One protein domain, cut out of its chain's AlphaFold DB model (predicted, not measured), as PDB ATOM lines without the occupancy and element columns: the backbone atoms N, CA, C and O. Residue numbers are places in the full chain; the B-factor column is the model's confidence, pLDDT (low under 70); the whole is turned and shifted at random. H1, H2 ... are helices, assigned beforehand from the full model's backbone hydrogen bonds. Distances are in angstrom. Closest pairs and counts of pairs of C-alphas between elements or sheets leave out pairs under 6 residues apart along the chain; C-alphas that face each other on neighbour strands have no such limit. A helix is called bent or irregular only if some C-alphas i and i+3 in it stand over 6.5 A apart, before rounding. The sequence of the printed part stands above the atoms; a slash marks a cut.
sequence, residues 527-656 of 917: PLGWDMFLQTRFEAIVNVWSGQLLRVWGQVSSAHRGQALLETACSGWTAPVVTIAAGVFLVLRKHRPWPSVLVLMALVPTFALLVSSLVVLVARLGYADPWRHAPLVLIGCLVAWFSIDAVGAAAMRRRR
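This is residues 527 to 656 of the 917 residues of the protein "FHA domain-containing protein" of Planctomycetaceae bacterium (UniProt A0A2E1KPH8). Splayed helices meet around the bent H4: H3 folds back along its arm H4a, while parts of H1, H2 and H5 meet H4b. Residues 650 to 656 of H5 stick out. The printed part has 130 residues with five named helices, H1 to H5, and no named strand; it is all helix, only just compact, close to loose (radius of gyration of the C-alphas 16.5 A), spanning 49 by 42 by 30 A.

Find C-alpha 527 at (26.694, 31.289, 13.100); H1 runs to 554, 40.6 A, irregular at C-alphas 528 and 531, 8.3 A apart. H2 is 562 to 570, H3 575 to 589. H4, 594 to 620, one helix by its hydrogen bonds, is bent, C-alphas 602 and 605 being 6.5 A apart: H4a to 602, H4b from 605. H5, 630 to 656, 38.8 A, ends at (-8.578, 58.142, 3.964).

H3 and H4a form a hairpin, closest C-alphas Val 587 and Val 597, 5.1 A. H4b touches H2 at C-alphas Ala 569 and Ser 612, 5.8 A. Every O i to N i+4 pair is within hydrogen-bond range except in H1, 22 of 24.

The printed part has no cut and no long link; pLDDT is under 70 in 54 residues, among them 556 to 592.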
ATOM      1  N   PRO A 527      25.349  31.759  12.791       82.19
ATOM      2  CA  PRO A 527      26.694  31.289  13.100       82.19
ATOM      3  C   PRO A 527      27.139  31.790  14.481       82.19
ATOM      4  O   PRO A 527      26.620  32.786  14.981       82.19
ATOM      5  N   LEU A 528      28.127  31.119  15.085       83.69
ATOM      6  CA  LEU A 528      28.748  31.498  16.368       83.69
ATOM      7  C   LEU A 528      27.776  31.545  17.571       83.69
ATOM      8  O   LEU A 528      28.073  32.203  18.564       83.69
ATOM      9  N   GLY A 529      26.616  30.881  17.492       81.44
ATOM     10  CA  GLY A 529      25.646  30.826  18.595       81.44
ATOM     11  C   GLY A 529      24.924  32.150  18.865       81.44
ATOM     12  O   GLY A 529      24.436  32.383  19.972       81.44
ATOM     13  N   TRP A 530      24.873  33.058  17.883       80.94
ATOM     14  CA  TRP A 530      24.163  34.336  18.032       80.94
ATOM     15  C   TRP A 530      22.660  34.157  18.232       80.94
ATOM     16  O   TRP A 530      22.027  35.003  18.858       80.94
ATOM     17  N   ASP A 531      22.091  33.071  17.715       78.69
ATOM     18  CA  ASP A 531      20.715  32.659  17.969       78.69
ATOM     19  C   ASP A 531      20.480  32.435  19.467       78.69
ATOM     20  O   ASP A 531      19.595  33.072  20.039       78.69
ATOM     21  N   MET A 532      21.347  31.655  20.119       78.12
ATOM     22  CA  MET A 532      21.317  31.427  21.566       78.12
ATOM     23  C   MET A 532      21.510  32.728  22.344       78.12
ATOM     24  O   MET A 532      20.740  33.024  23.252       78.12
ATOM     25  N   PHE A 533      22.487  33.558  21.962       82.38
ATOM     26  CA  PHE A 533      22.715  34.845  22.625       82.38
ATOM     27  C   PHE A 533      21.492  35.772  22.538       82.38
ATOM     28  O   PHE A 533      21.079  36.357  23.543       82.38
ATOM     29  N   LEU A 534      20.905  35.916  21.345       75.88
ATOM     30  CA  LEU A 534      19.714  36.739  21.132       75.88
ATOM     31  C   LEU A 534      18.518  36.182  21.901       75.88
ATOM     32  O   LEU A 534      17.777  36.964  22.496       75.88
ATOM     33  N   GLN A 535      18.362  34.859  21.934       76.06
ATOM     34  CA  GLN A 535      17.317  34.198  22.700       76.06
ATOM     35  C   GLN A 535      17.476  34.460  24.200       76.06
ATOM     36  O   GLN A 535      16.545  34.980  24.806       76.06
ATOM     37  N   THR A 536      18.657  34.237  24.788       77.44
ATOM     38  CA  THR A 536      18.906  34.497  26.218       77.44
ATOM     39  C   THR A 536      18.679  35.968  26.579       77.44
ATOM     40  O   THR A 536      18.124  36.288  27.631       77.44
ATOM     41  N   ARG A 537      19.071  36.904  25.702       80.38
ATOM     42  CA  ARG A 537      18.805  38.338  25.912       80.38
ATOM     43  C   ARG A 537      17.320  38.666  25.821       80.38
ATOM     44  O   ARG A 537      16.834  39.466  26.617       80.38
ATOM     45  N   PHE A 538      16.605  38.067  24.874       73.19
ATOM     46  CA  PHE A 538      15.170  38.269  24.727       73.19
ATOM     47  C   PHE A 538      14.398  37.674  25.907       73.19
ATOM     48  O   PHE A 538      13.523  38.343  26.444       73.19
ATOM     49  N   GLU A 539      14.770  36.480  26.365       75.81
ATOM     50  CA  GLU A 539      14.235  35.848  27.575       75.81
ATOM     51  C   GLU A 539      14.456  36.733  28.801       75.81
ATOM     52  O   GLU A 539      13.506  37.014  29.526       75.81
ATOM     53  N   ALA A 540      15.663  37.279  28.989       77.06
ATOM     54  CA  ALA A 540      15.929  38.218  30.077       77.06
ATOM     55  C   ALA A 540      15.013  39.454  30.012       77.06
ATOM     56  O   ALA A 540      14.463  39.873  31.030       77.06
ATOM     57  N   ILE A 541      14.794  40.022  28.820       76.56
ATOM     58  CA  ILE A 541      13.887  41.164  28.638       76.56
ATOM     59  C   ILE A 541      12.439  40.761  28.945       76.56
ATOM     60  O   ILE A 541      11.767  41.452  29.709       76.56
ATOM     61  N   VAL A 542      11.950  39.645  28.400       72.81
ATOM     62  CA  VAL A 542      10.581  39.162  28.638       72.81
ATOM     63  C   VAL A 542      10.357  38.849  30.117       72.81
ATOM     64  O   VAL A 542       9.306  39.205  30.648       72.81
ATOM     65  N   ASN A 543      11.342  38.281  30.812       74.62
ATOM     66  CA  ASN A 543      11.278  38.009  32.251       74.62
ATOM     67  C   ASN A 543      11.201  39.303  33.074       74.62
ATOM     68  O   ASN A 543      10.373  39.418  33.976       74.62
ATOM     69  N   VAL A 544      11.988  40.328  32.724       80.50
ATOM     70  CA  VAL A 544      11.905  41.647  33.379       80.50
ATOM     71  C   VAL A 544      10.522  42.274  33.180       80.50
ATOM     72  O   VAL A 544       9.927  42.788  34.128       80.50
ATOM     73  N   TRP A 545       9.991  42.227  31.958       78.25
ATOM     74  CA  TRP A 545       8.717  42.863  31.618       78.25
ATOM     75  C   TRP A 545       7.513  42.108  32.188       78.25
ATOM     76  O   TRP A 545       6.600  42.735  32.725       78.25
ATOM     77  N   SER A 546       7.518  40.777  32.123       71.81
ATOM     78  CA  SER A 546       6.483  39.933  32.736       71.81
ATOM     79  C   SER A 546       6.479  40.081  34.255       71.81
ATOM     80  O   SER A 546       5.408  40.243  34.835       71.81
ATOM     81  N   GLY A 547       7.653  40.153  34.893       77.94
ATOM     82  CA  GLY A 547       7.778  40.442  36.320       77.94
ATOM     83  C   GLY A 547       7.193  41.804  36.709       77.94
ATOM     84  O   GLY A 547       6.510  41.915  37.726       77.94
ATOM     85  N   GLN A 548       7.394  42.846  35.894       81.00
ATOM     86  CA  GLN A 548       6.770  44.157  36.124       81.00
ATOM     87  C   GLN A 548       5.245  44.116  35.964       81.00
ATOM     88  O   GLN A 548       4.530  44.614  36.831       81.00
ATOM     89  N   LEU A 549       4.743  43.486  34.899       74.00
ATOM     90  CA  LEU A 549       3.304  43.299  34.667       74.00
ATOM     91  C   LEU A 549       2.643  42.511  35.799       74.00
ATOM     92  O   LEU A 549       1.568  42.880  36.269       74.00
ATOM     93  N   LEU A 550       3.320  41.474  36.286       70.69
ATOM     94  CA  LEU A 550       2.885  40.709  37.442       70.69
ATOM     95  C   LEU A 550       2.848  41.530  38.716       70.69
ATOM     96  O   LEU A 550       1.961  41.300  39.516       70.69
ATOM     97  N   ARG A 551       3.779  42.456  38.956       77.56
ATOM     98  CA  ARG A 551       3.695  43.318  40.149       77.56
ATOM     99  C   ARG A 551       2.453  44.200  40.096       77.56
ATOM    100  O   ARG A 551       1.791  44.369  41.114       77.56
ATOM    101  N   VAL A 552       2.103  44.686  38.904       78.75
ATOM    102  CA  VAL A 552       0.872  45.457  38.679       78.75
ATOM    103  C   VAL A 552      -0.377  44.586  38.876       78.75
ATOM    104  O   VAL A 552      -1.344  45.035  39.477       78.75
ATOM    105  N   TRP A 553      -0.368  43.328  38.421       73.19
ATOM    106  CA  TRP A 553      -1.502  42.401  38.586       73.19
ATOM    107  C   TRP A 553      -1.575  41.726  39.965       73.19
ATOM    108  O   TRP A 553      -2.655  41.413  40.455       73.19
ATOM    109  N   GLY A 554      -0.436  41.488  40.602       68.50
ATOM    110  CA  GLY A 554      -0.284  40.788  41.875       68.50
ATOM    111  C   GLY A 554      -0.737  41.630  43.061       68.50
ATOM    112  O   GLY A 554      -1.239  41.074  44.030       68.50
ATOM    113  N   GLN A 555      -0.699  42.963  42.941       70.00
ATOM    114  CA  GLN A 555      -1.396  43.854  43.876       70.00
ATOM    115  C   GLN A 555      -2.915  43.606  43.923       70.00
ATOM    116  O   GLN A 555      -3.562  44.023  44.876       70.00
ATOM    117  N   VAL A 556      -3.484  42.901  42.936       58.47
ATOM    118  CA  VAL A 556      -4.924  42.614  42.842       58.47
ATOM    119  C   VAL A 556      -5.276  41.186  43.300       58.47
ATOM    120  O   VAL A 556      -6.452  40.887  43.481       58.47
ATOM    121  N   SER A 557      -4.312  40.279  43.533       52.59
ATOM    122  CA  SER A 557      -4.649  38.922  44.012       52.59
ATOM    123  C   SER A 557      -3.558  38.258  44.860       52.59
ATOM    124  O   SER A 557      -2.427  38.045  44.423       52.59
ATOM    125  N   SER A 558      -3.932  37.868  46.078       47.38
ATOM    126  CA  SER A 558      -3.119  37.137  47.050       47.38
ATOM    127  C   SER A 558      -2.993  35.650  46.681       47.38
ATOM    128  O   SER A 558      -3.720  34.805  47.190       47.38
ATOM    129  N   ALA A 559      -2.069  35.282  45.786       55.19
ATOM    130  CA  ALA A 559      -1.753  33.862  45.568       55.19
ATOM    131  C   ALA A 559      -0.312  33.617  45.087       55.19
ATOM    132  O   ALA A 559      -0.004  33.746  43.902       55.19
ATOM    133  N   HIS A 560       0.550  33.143  45.996       55.88
ATOM    134  CA  HIS A 560       1.928  32.692  45.724       55.88
ATOM    135  C   HIS A 560       2.026  31.538  44.697       55.88
ATOM    136  O   HIS A 560       3.062  31.354  44.067       55.88
ATOM    137  N   ARG A 561       0.937  30.797  44.435       56.41
ATOM    138  CA  ARG A 561       0.905  29.705  43.435       56.41
ATOM    139  C   ARG A 561       0.994  30.174  41.976       56.41
ATOM    140  O   ARG A 561       1.259  29.364  41.093       56.41
ATOM    141  N   GLY A 562       0.754  31.458  41.701       57.66
ATOM    142  CA  GLY A 562       0.764  31.997  40.336       57.66
ATOM    143  C   GLY A 562       2.158  32.168  39.727       57.66
ATOM    144  O   GLY A 562       2.273  32.185  38.505       57.66
ATOM    145  N   GLN A 563       3.201  32.277  40.553       60.75
ATOM    146  CA  GLN A 563       4.536  32.664  40.096       60.75
ATOM    147  C   GLN A 563       5.262  31.514  39.377       60.75
ATOM    148  O   GLN A 563       5.736  31.715  38.265       60.75
ATOM    149  N   ALA A 564       5.209  30.288  39.911       60.44
ATOM    150  CA  ALA A 564       5.792  29.100  39.271       60.44
ATOM    151  C   ALA A 564       5.096  28.727  37.945       60.44
ATOM    152  O   ALA A 564       5.746  28.358  36.967       60.44
ATOM    153  N   LEU A 565       3.768  28.884  37.874       61.69
ATOM    154  CA  LEU A 565       2.997  28.655  36.646       61.69
ATOM    155  C   LEU A 565       3.320  29.695  35.567       61.69
ATOM    156  O   LEU A 565       3.374  29.345  34.389       61.69
ATOM    157  N   LEU A 566       3.561  30.953  35.956       60.53
ATOM    158  CA  LEU A 566       3.963  31.984  35.006       60.53
ATOM    159  C   LEU A 566       5.426  31.841  34.585       60.53
ATOM    160  O   LEU A 566       5.698  32.008  33.405       60.53
ATOM    161  N   GLU A 567       6.349  31.496  35.483       62.41
ATOM    162  CA  GLU A 567       7.741  31.226  35.104       62.41
ATOM    163  C   GLU A 567       7.800  30.113  34.060       62.41
ATOM    164  O   GLU A 567       8.411  30.311  33.016       62.41
ATOM    165  N   THR A 568       7.035  29.034  34.249       60.62
ATOM    166  CA  THR A 568       6.918  27.964  33.243       60.62
ATOM    167  C   THR A 568       6.257  28.439  31.939       60.62
ATOM    168  O   THR A 568       6.642  28.008  30.855       60.62
ATOM    169  N   ALA A 569       5.257  29.328  32.006       60.06
ATOM    170  CA  ALA A 569       4.562  29.844  30.820       60.06
ATOM    171  C   ALA A 569       5.400  30.865  30.025       60.06
ATOM    172  O   ALA A 569       5.378  30.851  28.794       60.06
ATOM    173  N   CYS A 570       6.155  31.727  30.709       57.88
ATOM    174  CA  CYS A 570       7.074  32.697  30.116       57.88
ATOM    175  C   CYS A 570       8.376  32.039  29.643       57.88
ATOM    176  O   CYS A 570       8.951  32.492  28.656       57.88
ATOM    177  N   SER A 571       8.796  30.941  30.280       59.28
ATOM    178  CA  SER A 571       9.904  30.099  29.829       59.28
ATOM    179  C   SER A 571       9.496  29.093  28.755       59.28
ATOM    180  O   SER A 571      10.317  28.269  28.369       59.28
ATOM    181  N   GLY A 572       8.247  29.105  28.274       58.12
ATOM    182  CA  GLY A 572       7.827  28.281  27.145       58.12
ATOM    183  C   GLY A 572       8.637  28.641  25.898       58.12
ATOM    184  O   GLY A 572       8.292  29.582  25.181       58.12
ATOM    185  N   TRP A 573       9.704  27.874  25.648       53.81
ATOM    186  CA  TRP A 573      10.805  28.118  24.700       53.81
ATOM    187  C   TRP A 573      10.389  28.443  23.250       53.81
ATOM    188  O   TRP A 573      11.191  28.920  22.454       53.81
ATOM    189  N   THR A 574       9.122  28.238  22.886       57.84
ATOM    190  CA  THR A 574       8.582  28.442  21.536       57.84
ATOM    191  C   THR A 574       7.995  29.834  21.271       57.84
ATOM    192  O   THR A 574       7.789  30.196  20.109       57.84
ATOM    193  N   ALA A 575       7.694  30.631  22.302       58.97
ATOM    194  CA  ALA A 575       6.985  31.902  22.124       58.97
ATOM    195  C   ALA A 575       7.812  33.002  21.415       58.97
ATOM    196  O   ALA A 575       7.263  33.646  20.518       58.97
ATOM    197  N   PRO A 576       9.109  33.228  21.708       64.81
ATOM    198  CA  PRO A 576       9.860  34.348  21.134       64.81
ATOM    199  C   PRO A 576      10.037  34.270  19.619       64.81
ATOM    200  O   PRO A 576       9.705  35.216  18.908       64.81
ATOM    201  N   VAL A 577      10.511  33.129  19.109       66.19
ATOM    202  CA  VAL A 577      10.847  32.958  17.686       66.19
ATOM    203  C   VAL A 577       9.595  33.036  16.820       66.19
ATOM    204  O   VAL A 577       9.591  33.731  15.803       66.19
ATOM    205  N   VAL A 578       8.492  32.409  17.245       67.56
ATOM    206  CA  VAL A 578       7.217  32.486  16.518       67.56
ATOM    207  C   VAL A 578       6.629  33.894  16.578       67.56
ATOM    208  O   VAL A 578       6.093  34.376  15.581       67.56
ATOM    209  N   THR A 579       6.768  34.590  17.706       66.44
ATOM    210  CA  THR A 579       6.270  35.965  17.862       66.44
ATOM    211  C   THR A 579       7.095  36.951  17.029       66.44
ATOM    212  O   THR A 579       6.522  37.822  16.375       66.44
ATOM    213  N   ILE A 580       8.419  36.771  16.945       69.12
ATOM    214  CA  ILE A 580       9.298  37.530  16.044       69.12
ATOM    215  C   ILE A 580       8.946  37.223  14.585       69.12
ATOM    216  O   ILE A 580       8.735  38.152  13.808       69.12
ATOM    217  N   ALA A 581       8.803  35.949  14.210       69.25
ATOM    218  CA  ALA A 581       8.429  35.548  12.855       69.25
ATOM    219  C   ALA A 581       7.057  36.118  12.447       69.25
ATOM    220  O   ALA A 581       6.913  36.657  11.348       69.25
ATOM    221  N   ALA A 582       6.064  36.073  13.339       68.19
ATOM    222  CA  ALA A 582       4.741  36.657  13.130       68.19
ATOM    223  C   ALA A 582       4.792  38.194  13.060       68.19
ATOM    224  O   ALA A 582       4.156  38.798  12.194       68.19
ATOM    225  N   GLY A 583       5.585  38.840  13.916       69.44
ATOM    226  CA  GLY A 583       5.819  40.283  13.889       69.44
ATOM    227  C   GLY A 583       6.428  40.736  12.567       69.44
ATOM    228  O   GLY A 583       5.855  41.575  11.870       69.44
ATOM    229  N   VAL A 584       7.534  40.108  12.165       68.62
ATOM    230  CA  VAL A 584       8.219  40.331  10.884       68.62
ATOM    231  C   VAL A 584       7.268  40.073   9.709       68.62
ATOM    232  O   VAL A 584       7.180  40.894   8.793       68.62
ATOM    233  N   PHE A 585       6.476  38.998   9.763       69.94
ATOM    234  CA  PHE A 585       5.427  38.706   8.784       69.94
ATOM    235  C   PHE A 585       4.448  39.875   8.633       69.94
ATOM    236  O   PHE A 585       4.174  40.325   7.519       69.94
ATOM    237  N   LEU A 586       3.912  40.389   9.738       67.38
ATOM    238  CA  LEU A 586       2.875  41.424   9.739       67.38
ATOM    239  C   LEU A 586       3.401  42.779   9.265       67.38
ATOM    240  O   LEU A 586       2.764  43.450   8.445       67.38
ATOM    241  N   VAL A 587       4.584  43.144   9.752       63.97
ATOM    242  CA  VAL A 587       5.356  44.321   9.351       63.97
ATOM    243  C   VAL A 587       5.528  44.363   7.835       63.97
ATOM    244  O   VAL A 587       5.191  45.350   7.171       63.97
ATOM    245  N   LEU A 588       6.027  43.261   7.277       63.41
ATOM    246  CA  LEU A 588       6.451  43.187   5.886       63.41
ATOM    247  C   LEU A 588       5.296  42.819   4.942       63.41
ATOM    248  O   LEU A 588       5.379  43.050   3.730       63.41
ATOM    249  N   ARG A 589       4.163  42.319   5.466       69.12
ATOM    250  CA  ARG A 589       2.970  42.019   4.661       69.12
ATOM    251  C   ARG A 589       2.407  43.257   3.957       69.12
ATOM    252  O   ARG A 589       1.878  43.124   2.854       69.12
ATOM    253  N   LYS A 590       2.486  44.439   4.578       66.38
ATOM    254  CA  LYS A 590       1.709  45.627   4.172       66.38
ATOM    255  C   LYS A 590       2.489  46.752   3.471       66.38
ATOM    256  O   LYS A 590       1.900  47.818   3.297       66.38
ATOM    257  N   HIS A 591       3.754  46.555   3.075       67.25
ATOM    258  CA  HIS A 591       4.624  47.638   2.560       67.25
ATOM    259  C   HIS A 591       4.492  48.918   3.401       67.25
ATOM    260  O   HIS A 591       4.296  50.020   2.884       67.25
ATOM    261  N   ARG A 592       4.454  48.763   4.729       68.50
ATOM    262  CA  ARG A 592       4.250  49.907   5.608       68.50
ATOM    263  C   ARG A 592       5.534  50.734   5.661       68.50
ATOM    264  O   ARG A 592       6.617  50.158   5.594       68.50
ATOM    265  N   PRO A 593       5.434  52.067   5.798       74.88
ATOM    266  CA  PRO A 593       6.613  52.890   6.024       74.88
ATOM    267  C   PRO A 593       7.317  52.443   7.316       74.88
ATOM    268  O   PRO A 593       6.650  52.029   8.269       74.88
ATOM    269  N   TRP A 594       8.648  52.551   7.354       68.00
ATOM    270  CA  TRP A 594       9.516  52.129   8.466       68.00
ATOM    271  C   TRP A 594       9.016  52.473   9.889       68.00
ATOM    272  O   TRP A 594       9.132  51.626  10.769       68.00
ATOM    273  N   PRO A 595       8.369  53.622  10.165       72.75
ATOM    274  CA  PRO A 595       7.825  53.890  11.500       72.75
ATOM    275  C   PRO A 595       6.748  52.886  11.937       72.75
ATOM    276  O   PRO A 595       6.693  52.486  13.094       72.75
ATOM    277  N   SER A 596       5.903  52.421  11.013       71.94
ATOM    278  CA  SER A 596       4.913  51.379  11.315       71.94
ATOM    279  C   SER A 596       5.563  50.021  11.562       71.94
ATOM    280  O   SER A 596       5.007  49.221  12.306       71.94
ATOM    281  N   VAL A 597       6.719  49.768  10.939       68.94
ATOM    282  CA  VAL A 597       7.533  48.572  11.178       68.94
ATOM    283  C   VAL A 597       8.029  48.569  12.619       68.94
ATOM    284  O   VAL A 597       7.825  47.590  13.327       68.94
ATOM    285  N   LEU A 598       8.590  49.692  13.074       72.62
ATOM    286  CA  LEU A 598       9.077  49.850  14.444       72.62
ATOM    287  C   LEU A 598       7.954  49.724  15.480       72.62
ATOM    288  O   LEU A 598       8.133  49.037  16.478       72.62
ATOM    289  N   VAL A 599       6.778  50.310  15.226       76.88
ATOM    290  CA  VAL A 599       5.615  50.172  16.124       76.88
ATOM    291  C   VAL A 599       5.133  48.723  16.207       76.88
ATOM    292  O   VAL A 599       4.820  48.241  17.292       76.88
ATOM    293  N   LEU A 600       5.088  48.002  15.085       69.88
ATOM    294  CA  LEU A 600       4.719  46.586  15.095       69.88
ATOM    295  C   LEU A 600       5.776  45.721  15.792       69.88
ATOM    296  O   LEU A 600       5.402  44.827  16.538       69.88
ATOM    297  N   MET A 601       7.067  46.003  15.595       69.88
ATOM    298  CA  MET A 601       8.152  45.336  16.325       69.88
ATOM    299  C   MET A 601       8.069  45.610  17.831       69.88
ATOM    300  O   MET A 601       8.284  44.704  18.624       69.88
ATOM    301  N   ALA A 602       7.679  46.821  18.238       74.12
ATOM    302  CA  ALA A 602       7.436  47.152  19.642       74.12
ATOM    303  C   ALA A 602       6.190  46.454  20.225       74.12
ATOM    304  O   ALA A 602       6.109  46.265  21.433       74.12
ATOM    305  N   LEU A 603       5.238  46.041  19.381       75.94
ATOM    306  CA  LEU A 603       4.034  45.294  19.768       75.94
ATOM    307  C   LEU A 603       4.271  43.778  19.907       75.94
ATOM    308  O   LEU A 603       3.451  43.094  20.517       75.94
ATOM    309  N   VAL A 604       5.372  43.247  19.364       73.12
ATOM    310  CA  VAL A 604       5.744  41.821  19.448       73.12
ATOM    311  C   VAL A 604       5.915  41.364  20.908       73.12
ATOM    312  O   VAL A 604       5.253  40.396  21.284       73.12
ATOM    313  N   PRO A 605       6.685  42.056  21.775       71.75
ATOM    314  CA  PRO A 605       6.749  41.721  23.200       71.75
ATOM    315  C   PRO A 605       5.377  41.761  23.877       71.75
ATOM    316  O   PRO A 605       5.042  40.864  24.644       71.75
ATOM    317  N   THR A 606       4.544  42.758  23.553       75.62
ATOM    318  CA  THR A 606       3.186  42.883  24.103       75.62
ATOM    319  C   THR A 606       2.306  41.693  23.721       75.62
ATOM    320  O   THR A 606       1.540  41.206  24.549       75.62
ATOM    321  N   PHE A 607       2.424  41.194  22.487       75.56
ATOM    322  CA  PHE A 607       1.713  39.994  22.050       75.56
ATOM    323  C   PHE A 607       2.197  38.743  22.777       75.56
ATOM    324  O   PHE A 607       1.370  37.975  23.259       75.56
ATOM    325  N   ALA A 608       3.515  38.556  22.891       73.94
ATOM    326  CA  ALA A 608       4.090  37.423  23.613       73.94
ATOM    327  C   ALA A 608       3.616  37.398  25.075       73.94
ATOM    328  O   ALA A 608       3.228  36.345  25.585       73.94
ATOM    329  N   LEU A 609       3.561  38.568  25.719       75.69
ATOM    330  CA  LEU A 609       3.012  38.728  27.066       75.69
ATOM    331  C   LEU A 609       1.520  38.371  27.112       75.69
ATOM    332  O   LEU A 609       1.105  37.640  28.002       75.69
ATOM    333  N   LEU A 610       0.721  38.809  26.134       77.38
ATOM    334  CA  LEU A 610      -0.708  38.488  26.068       77.38
ATOM    335  C   LEU A 610      -0.969  36.984  25.876       77.38
ATOM    336  O   LEU A 610      -1.838  36.429  26.544       77.38
ATOM    337  N   VAL A 611      -0.208  36.322  24.998       75.19
ATOM    338  CA  VAL A 611      -0.279  34.864  24.802       75.19
ATOM    339  C   VAL A 611       0.103  34.139  26.091       75.19
ATOM    340  O   VAL A 611      -0.623  33.248  26.521       75.19
ATOM    341  N   SER A 612       1.191  34.556  26.745       74.38
ATOM    342  CA  SER A 612       1.647  33.961  28.010       74.38
ATOM    343  C   SER A 612       0.595  34.114  29.114       74.38
ATOM    344  O   SER A 612       0.259  33.145  29.795       74.38
ATOM    345  N   SER A 613      -0.009  35.300  29.234       75.75
ATOM    346  CA  SER A 613      -1.112  35.554  30.165       75.75
ATOM    347  C   SER A 613      -2.344  34.700  29.861       75.75
ATOM    348  O   SER A 613      -2.996  34.220  30.787       75.75
ATOM    349  N   LEU A 614      -2.662  34.471  28.582       76.88
ATOM    350  CA  LEU A 614      -3.781  33.619  28.182       76.88
ATOM    351  C   LEU A 614      -3.518  32.143  28.507       76.88
ATOM    352  O   LEU A 614      -4.420  31.466  28.990       76.88
ATOM    353  N   VAL A 615      -2.291  31.651  28.306       75.00
ATOM    354  CA  VAL A 615      -1.899  30.284  28.695       75.00
ATOM    355  C   VAL A 615      -2.040  30.092  30.207       75.00
ATOM    356  O   VAL A 615      -2.625  29.101  30.639       75.00
ATOM    357  N   VAL A 616      -1.597  31.061  31.018       74.25
ATOM    358  CA  VAL A 616      -1.789  31.008  32.479       74.25
ATOM    359  C   VAL A 616      -3.263  31.074  32.866       74.25
ATOM    360  O   VAL A 616      -3.678  30.375  33.788       74.25
ATOM    361  N   LEU A 617      -4.077  31.860  32.156       78.94
ATOM    362  CA  LEU A 617      -5.521  31.890  32.376       78.94
ATOM    363  C   LEU A 617      -6.161  30.524  32.082       78.94
ATOM    364  O   LEU A 617      -6.932  30.034  32.900       78.94
ATOM    365  N   VAL A 618      -5.807  29.880  30.965       77.50
ATOM    366  CA  VAL A 618      -6.295  28.536  30.604       77.50
ATOM    367  C   VAL A 618      -5.854  27.492  31.633       77.50
ATOM    368  O   VAL A 618      -6.664  26.661  32.040       77.50
ATOM    369  N   ALA A 619      -4.609  27.570  32.112       75.81
ATOM    370  CA  ALA A 619      -4.115  26.705  33.181       75.81
ATOM    371  C   ALA A 619      -4.904  26.906  34.490       75.81
ATOM    372  O   ALA A 619      -5.273  25.937  35.150       75.81
ATOM    373  N   ARG A 620      -5.230  28.159  34.844       77.06
ATOM    374  CA  ARG A 620      -6.067  28.481  36.014       77.06
ATOM    375  C   ARG A 620      -7.504  27.972  35.892       77.06
ATOM    376  O   ARG A 620      -8.111  27.684  36.916       77.06
ATOM    377  N   LEU A 621      -8.036  27.835  34.677       82.50
ATOM    378  CA  LEU A 621      -9.379  27.296  34.427       82.50
ATOM    379  C   LEU A 621      -9.472  25.764  34.584       82.50
ATOM    380  O   LEU A 621     -10.518  25.191  34.295       82.50
ATOM    381  N   GLY A 622      -8.414  25.094  35.057       80.94
ATOM    382  CA  GLY A 622      -8.455  23.674  35.421       80.94
ATOM    383  C   GLY A 622      -8.201  22.702  34.267       80.94
ATOM    384  O   GLY A 622      -8.447  21.507  34.414       80.94
ATOM    385  N   TYR A 623      -7.687  23.171  33.126       78.00
ATOM    386  CA  TYR A 623      -7.234  22.271  32.065       78.00
ATOM    387  C   TYR A 623      -5.951  21.557  32.508       78.00
ATOM    388  O   TYR A 623      -4.917  22.193  32.706       78.00
ATOM    389  N   ALA A 624      -6.030  20.231  32.655       59.19
ATOM    390  CA  ALA A 624      -5.006  19.392  33.288       59.19
ATOM    391  C   ALA A 624      -3.637  19.372  32.576       59.19
ATOM    392  O   ALA A 624      -2.656  18.921  33.161       59.19
ATOM    393  N   ASP A 625      -3.550  19.863  31.336       73.19
ATOM    394  CA  ASP A 625      -2.291  19.976  30.598       73.19
ATOM    395  C   ASP A 625      -2.349  21.147  29.591       73.19
ATOM    396  O   ASP A 625      -2.689  20.956  28.415       73.19
ATOM    397  N   PRO A 626      -2.065  22.391  30.024       62.44
ATOM    398  CA  PRO A 626      -2.136  23.566  29.153       62.44
ATOM    399  C   PRO A 626      -1.170  23.480  27.957       62.44
ATOM    400  O   PRO A 626      -1.403  24.123  26.931       62.44
ATOM    401  N   TRP A 627      -0.129  22.643  28.034       66.44
ATOM    402  CA  TRP A 627       0.872  22.483  26.978       66.44
ATOM    403  C   TRP A 627       0.362  21.685  25.781       66.44
ATOM    404  O   TRP A 627       0.709  22.013  24.645       66.44
ATOM    405  N   ARG A 628      -0.540  20.718  25.993       71.38
ATOM    406  CA  ARG A 628      -1.212  20.007  24.887       71.38
ATOM    407  C   ARG A 628      -2.049  20.940  24.018       71.38
ATOM    408  O   ARG A 628      -2.210  20.696  22.825       71.38
ATOM    409  N   HIS A 629      -2.556  22.023  24.601       72.12
ATOM    410  CA  HIS A 629      -3.393  23.000  23.909       72.12
ATOM    411  C   HIS A 629      -2.632  24.261  23.477       72.12
ATOM    412  O   HIS A 629      -3.205  25.096  22.776       72.12
ATOM    413  N   ALA A 630      -1.347  24.398  23.819       65.06
ATOM    414  CA  ALA A 630      -0.541  25.569  23.474       65.06
ATOM    415  C   ALA A 630      -0.551  25.915  21.966       65.06
ATOM    416  O   ALA A 630      -0.712  27.095  21.646       65.06
ATOM    417  N   PRO A 631      -0.487  24.951  21.018       67.81
ATOM    418  CA  PRO A 631      -0.612  25.261  19.591       67.81
ATOM    419  C   PRO A 631      -1.974  25.868  19.227       67.81
ATOM    420  O   PRO A 631      -2.036  26.818  18.451       67.81
ATOM    421  N   LEU A 632      -3.067  25.367  19.812       71.19
ATOM    422  CA  LEU A 632      -4.420  25.883  19.568       71.19
ATOM    423  C   LEU A 632      -4.593  27.293  20.137       71.19
ATOM    424  O   LEU A 632      -5.157  28.155  19.464       71.19
ATOM    425  N   VAL A 633      -4.064  27.547  21.339       71.31
ATOM    426  CA  VAL A 633      -4.059  28.879  21.960       71.31
ATOM    427  C   VAL A 633      -3.260  29.861  21.100       71.31
ATOM    428  O   VAL A 633      -3.755  30.941  20.777       71.31
ATOM    429  N   LEU A 634      -2.069  29.464  20.644       68.12
ATOM    430  CA  LEU A 634      -1.226  30.271  19.761       68.12
ATOM    431  C   LEU A 634      -1.936  30.605  18.443       68.12
ATOM    432  O   LEU A 634      -1.926  31.755  18.003       68.12
ATOM    433  N   ILE A 635      -2.596  29.622  17.829       70.25
ATOM    434  CA  ILE A 635      -3.376  29.817  16.602       70.25
ATOM    435  C   ILE A 635      -4.557  30.755  16.854       70.25
ATOM    436  O   ILE A 635      -4.766  31.680  16.070       70.25
ATOM    437  N   GLY A 636      -5.291  30.579  17.955       74.81
ATOM    438  CA  GLY A 636      -6.376  31.476  18.355       74.81
ATOM    439  C   GLY A 636      -5.897  32.923  18.505       74.81
ATOM    440  O   GLY A 636      -6.505  33.840  17.948       74.81
ATOM    441  N   CYS A 637      -4.754  33.132  19.161       71.31
ATOM    442  CA  CYS A 637      -4.130  34.446  19.292       71.31
ATOM    443  C   CYS A 637      -3.692  35.026  17.940       71.31
ATOM    444  O   CYS A 637      -3.930  36.207  17.682       71.31
ATOM    445  N   LEU A 638      -3.104  34.216  17.053       68.25
ATOM    446  CA  LEU A 638      -2.740  34.645  15.701       68.25
ATOM    447  C   LEU A 638      -3.981  35.054  14.895       68.25
ATOM    448  O   LEU A 638      -3.977  36.109  14.261       68.25
ATOM    449  N   VAL A 639      -5.068  34.278  14.951       74.00
ATOM    450  CA  VAL A 639      -6.341  34.593  14.278       74.00
ATOM    451  C   VAL A 639      -6.951  35.887  14.822       74.00
ATOM    452  O   VAL A 639      -7.357  36.751  14.036       74.00
ATOM    453  N   ALA A 640      -6.971  36.066  16.146       71.12
ATOM    454  CA  ALA A 640      -7.444  37.294  16.785       71.12
ATOM    455  C   ALA A 640      -6.607  38.504  16.342       71.12
ATOM    456  O   ALA A 640      -7.150  39.535  15.938       71.12
ATOM    457  N   TRP A 641      -5.284  38.354  16.312       68.38
ATOM    458  CA  TRP A 641      -4.376  39.401  15.861       68.38
ATOM    459  C   TRP A 641      -4.588  39.771  14.387       68.38
ATOM    460  O   TRP A 641      -4.696  40.951  14.038       68.38
ATOM    461  N   PHE A 642      -4.707  38.774  13.504       68.06
ATOM    462  CA  PHE A 642      -5.006  39.000  12.088       68.06
ATOM    463  C   PHE A 642      -6.353  39.700  11.888       68.06
ATOM    464  O   PHE A 642      -6.477  40.551  11.001       68.06
ATOM    465  N   SER A 643      -7.337  39.397  12.733       71.06
ATOM    466  CA  SER A 643      -8.645  40.054  12.726       71.06
ATOM    467  C   SER A 643      -8.536  41.533  13.113       71.06
ATOM    468  O   SER A 643      -9.063  42.395  12.404       71.06
ATOM    469  N   ILE A 644      -7.771  41.855  14.164       70.62
ATOM    470  CA  ILE A 644      -7.511  43.241  14.593       70.62
ATOM    471  C   ILE A 644      -6.827  44.042  13.473       70.62
ATOM    472  O   ILE A 644      -7.259  45.151  13.142       70.62
ATOM    473  N   ASP A 645      -5.801  43.482  12.822       66.81
ATOM    474  CA  ASP A 645      -5.098  44.159  11.723       66.81
ATOM    475  C   ASP A 645      -5.998  44.385  10.491       66.81
ATOM    476  O   ASP A 645      -5.894  45.416   9.802       66.81
ATOM    477  N   ALA A 646      -6.910  43.451  10.208       69.38
ATOM    478  CA  ALA A 646      -7.892  43.577   9.136       69.38
ATOM    479  C   ALA A 646      -8.884  44.720   9.409       69.38
ATOM    480  O   ALA A 646      -9.087  45.584   8.544       69.38
ATOM    481  N   VAL A 647      -9.432  44.778  10.628       73.44
ATOM    482  CA  VAL A 647     -10.339  45.846  11.078       73.44
ATOM    483  C   VAL A 647      -9.628  47.202  11.057       73.44
ATOM    484  O   VAL A 647     -10.143  48.165  10.479       73.44
ATOM    485  N   GLY A 648      -8.394  47.276  11.567       72.25
ATOM    486  CA  GLY A 648      -7.575  48.489  11.531       72.25
ATOM    487  C   GLY A 648      -7.287  48.977  10.104       72.25
ATOM    488  O   GLY A 648      -7.354  50.176   9.811       72.25
ATOM    489  N   ALA A 649      -7.035  48.058   9.163       68.50
ATOM    490  CA  ALA A 649      -6.870  48.395   7.748       68.50
ATOM    491  C   ALA A 649      -8.148  48.970   7.125       68.50
ATOM    492  O   ALA A 649      -8.078  49.915   6.333       68.50
ATOM    493  N   ALA A 650      -9.306  48.390   7.450       71.81
ATOM    494  CA  ALA A 650     -10.600  48.854   6.966       71.81
ATOM    495  C   ALA A 650     -10.929  50.250   7.523       71.81
ATOM    496  O   ALA A 650     -11.318  51.140   6.761       71.81
ATOM    497  N   ALA A 651     -10.675  50.482   8.815       74.06
ATOM    498  CA  ALA A 651     -10.860  51.775   9.468       74.06
ATOM    499  C   ALA A 651      -9.963  52.871   8.861       74.06
ATOM    500  O   ALA A 651     -10.443  53.958   8.532       74.06
ATOM    501  N   MET A 652      -8.678  52.576   8.619       72.06
ATOM    502  CA  MET A 652      -7.764  53.512   7.948       72.06
ATOM    503  C   MET A 652      -8.201  53.837   6.516       72.06
ATOM    504  O   MET A 652      -8.152  55.001   6.110       72.06
ATOM    505  N   ARG A 653      -8.662  52.838   5.749       76.06
ATOM    506  CA  ARG A 653      -9.197  53.065   4.395       76.06
ATOM    507  C   ARG A 653     -10.449  53.943   4.426       76.06
ATOM    508  O   ARG A 653     -10.547  54.864   3.616       76.06
ATOM    509  N   ARG A 654     -11.357  53.732   5.388       80.75
ATOM    510  CA  ARG A 654     -12.529  54.603   5.609       80.75
ATOM    511  C   ARG A 654     -12.115  56.034   5.970       80.75
ATOM    512  O   ARG A 654     -12.652  56.970   5.387       80.75
ATOM    513  N   ARG A 655     -11.125  56.226   6.855       80.88
ATOM    514  CA  ARG A 655     -10.599  57.562   7.208       80.88
ATOM    515  C   ARG A 655      -9.945  58.271   6.018       80.88
ATOM    516  O   ARG A 655     -10.203  59.456   5.824       80.88
ATOM    517  N   ARG A 656      -9.148  57.569   5.199       78.88
ATOM    518  CA  ARG A 656      -8.578  58.142   3.964       78.88
ATOM    519  C   ARG A 656      -9.672  58.561   2.985       78.88
ATOM    520  O   ARG A 656      -9.620  59.687   2.509       78.88
TER     521      ARG A 656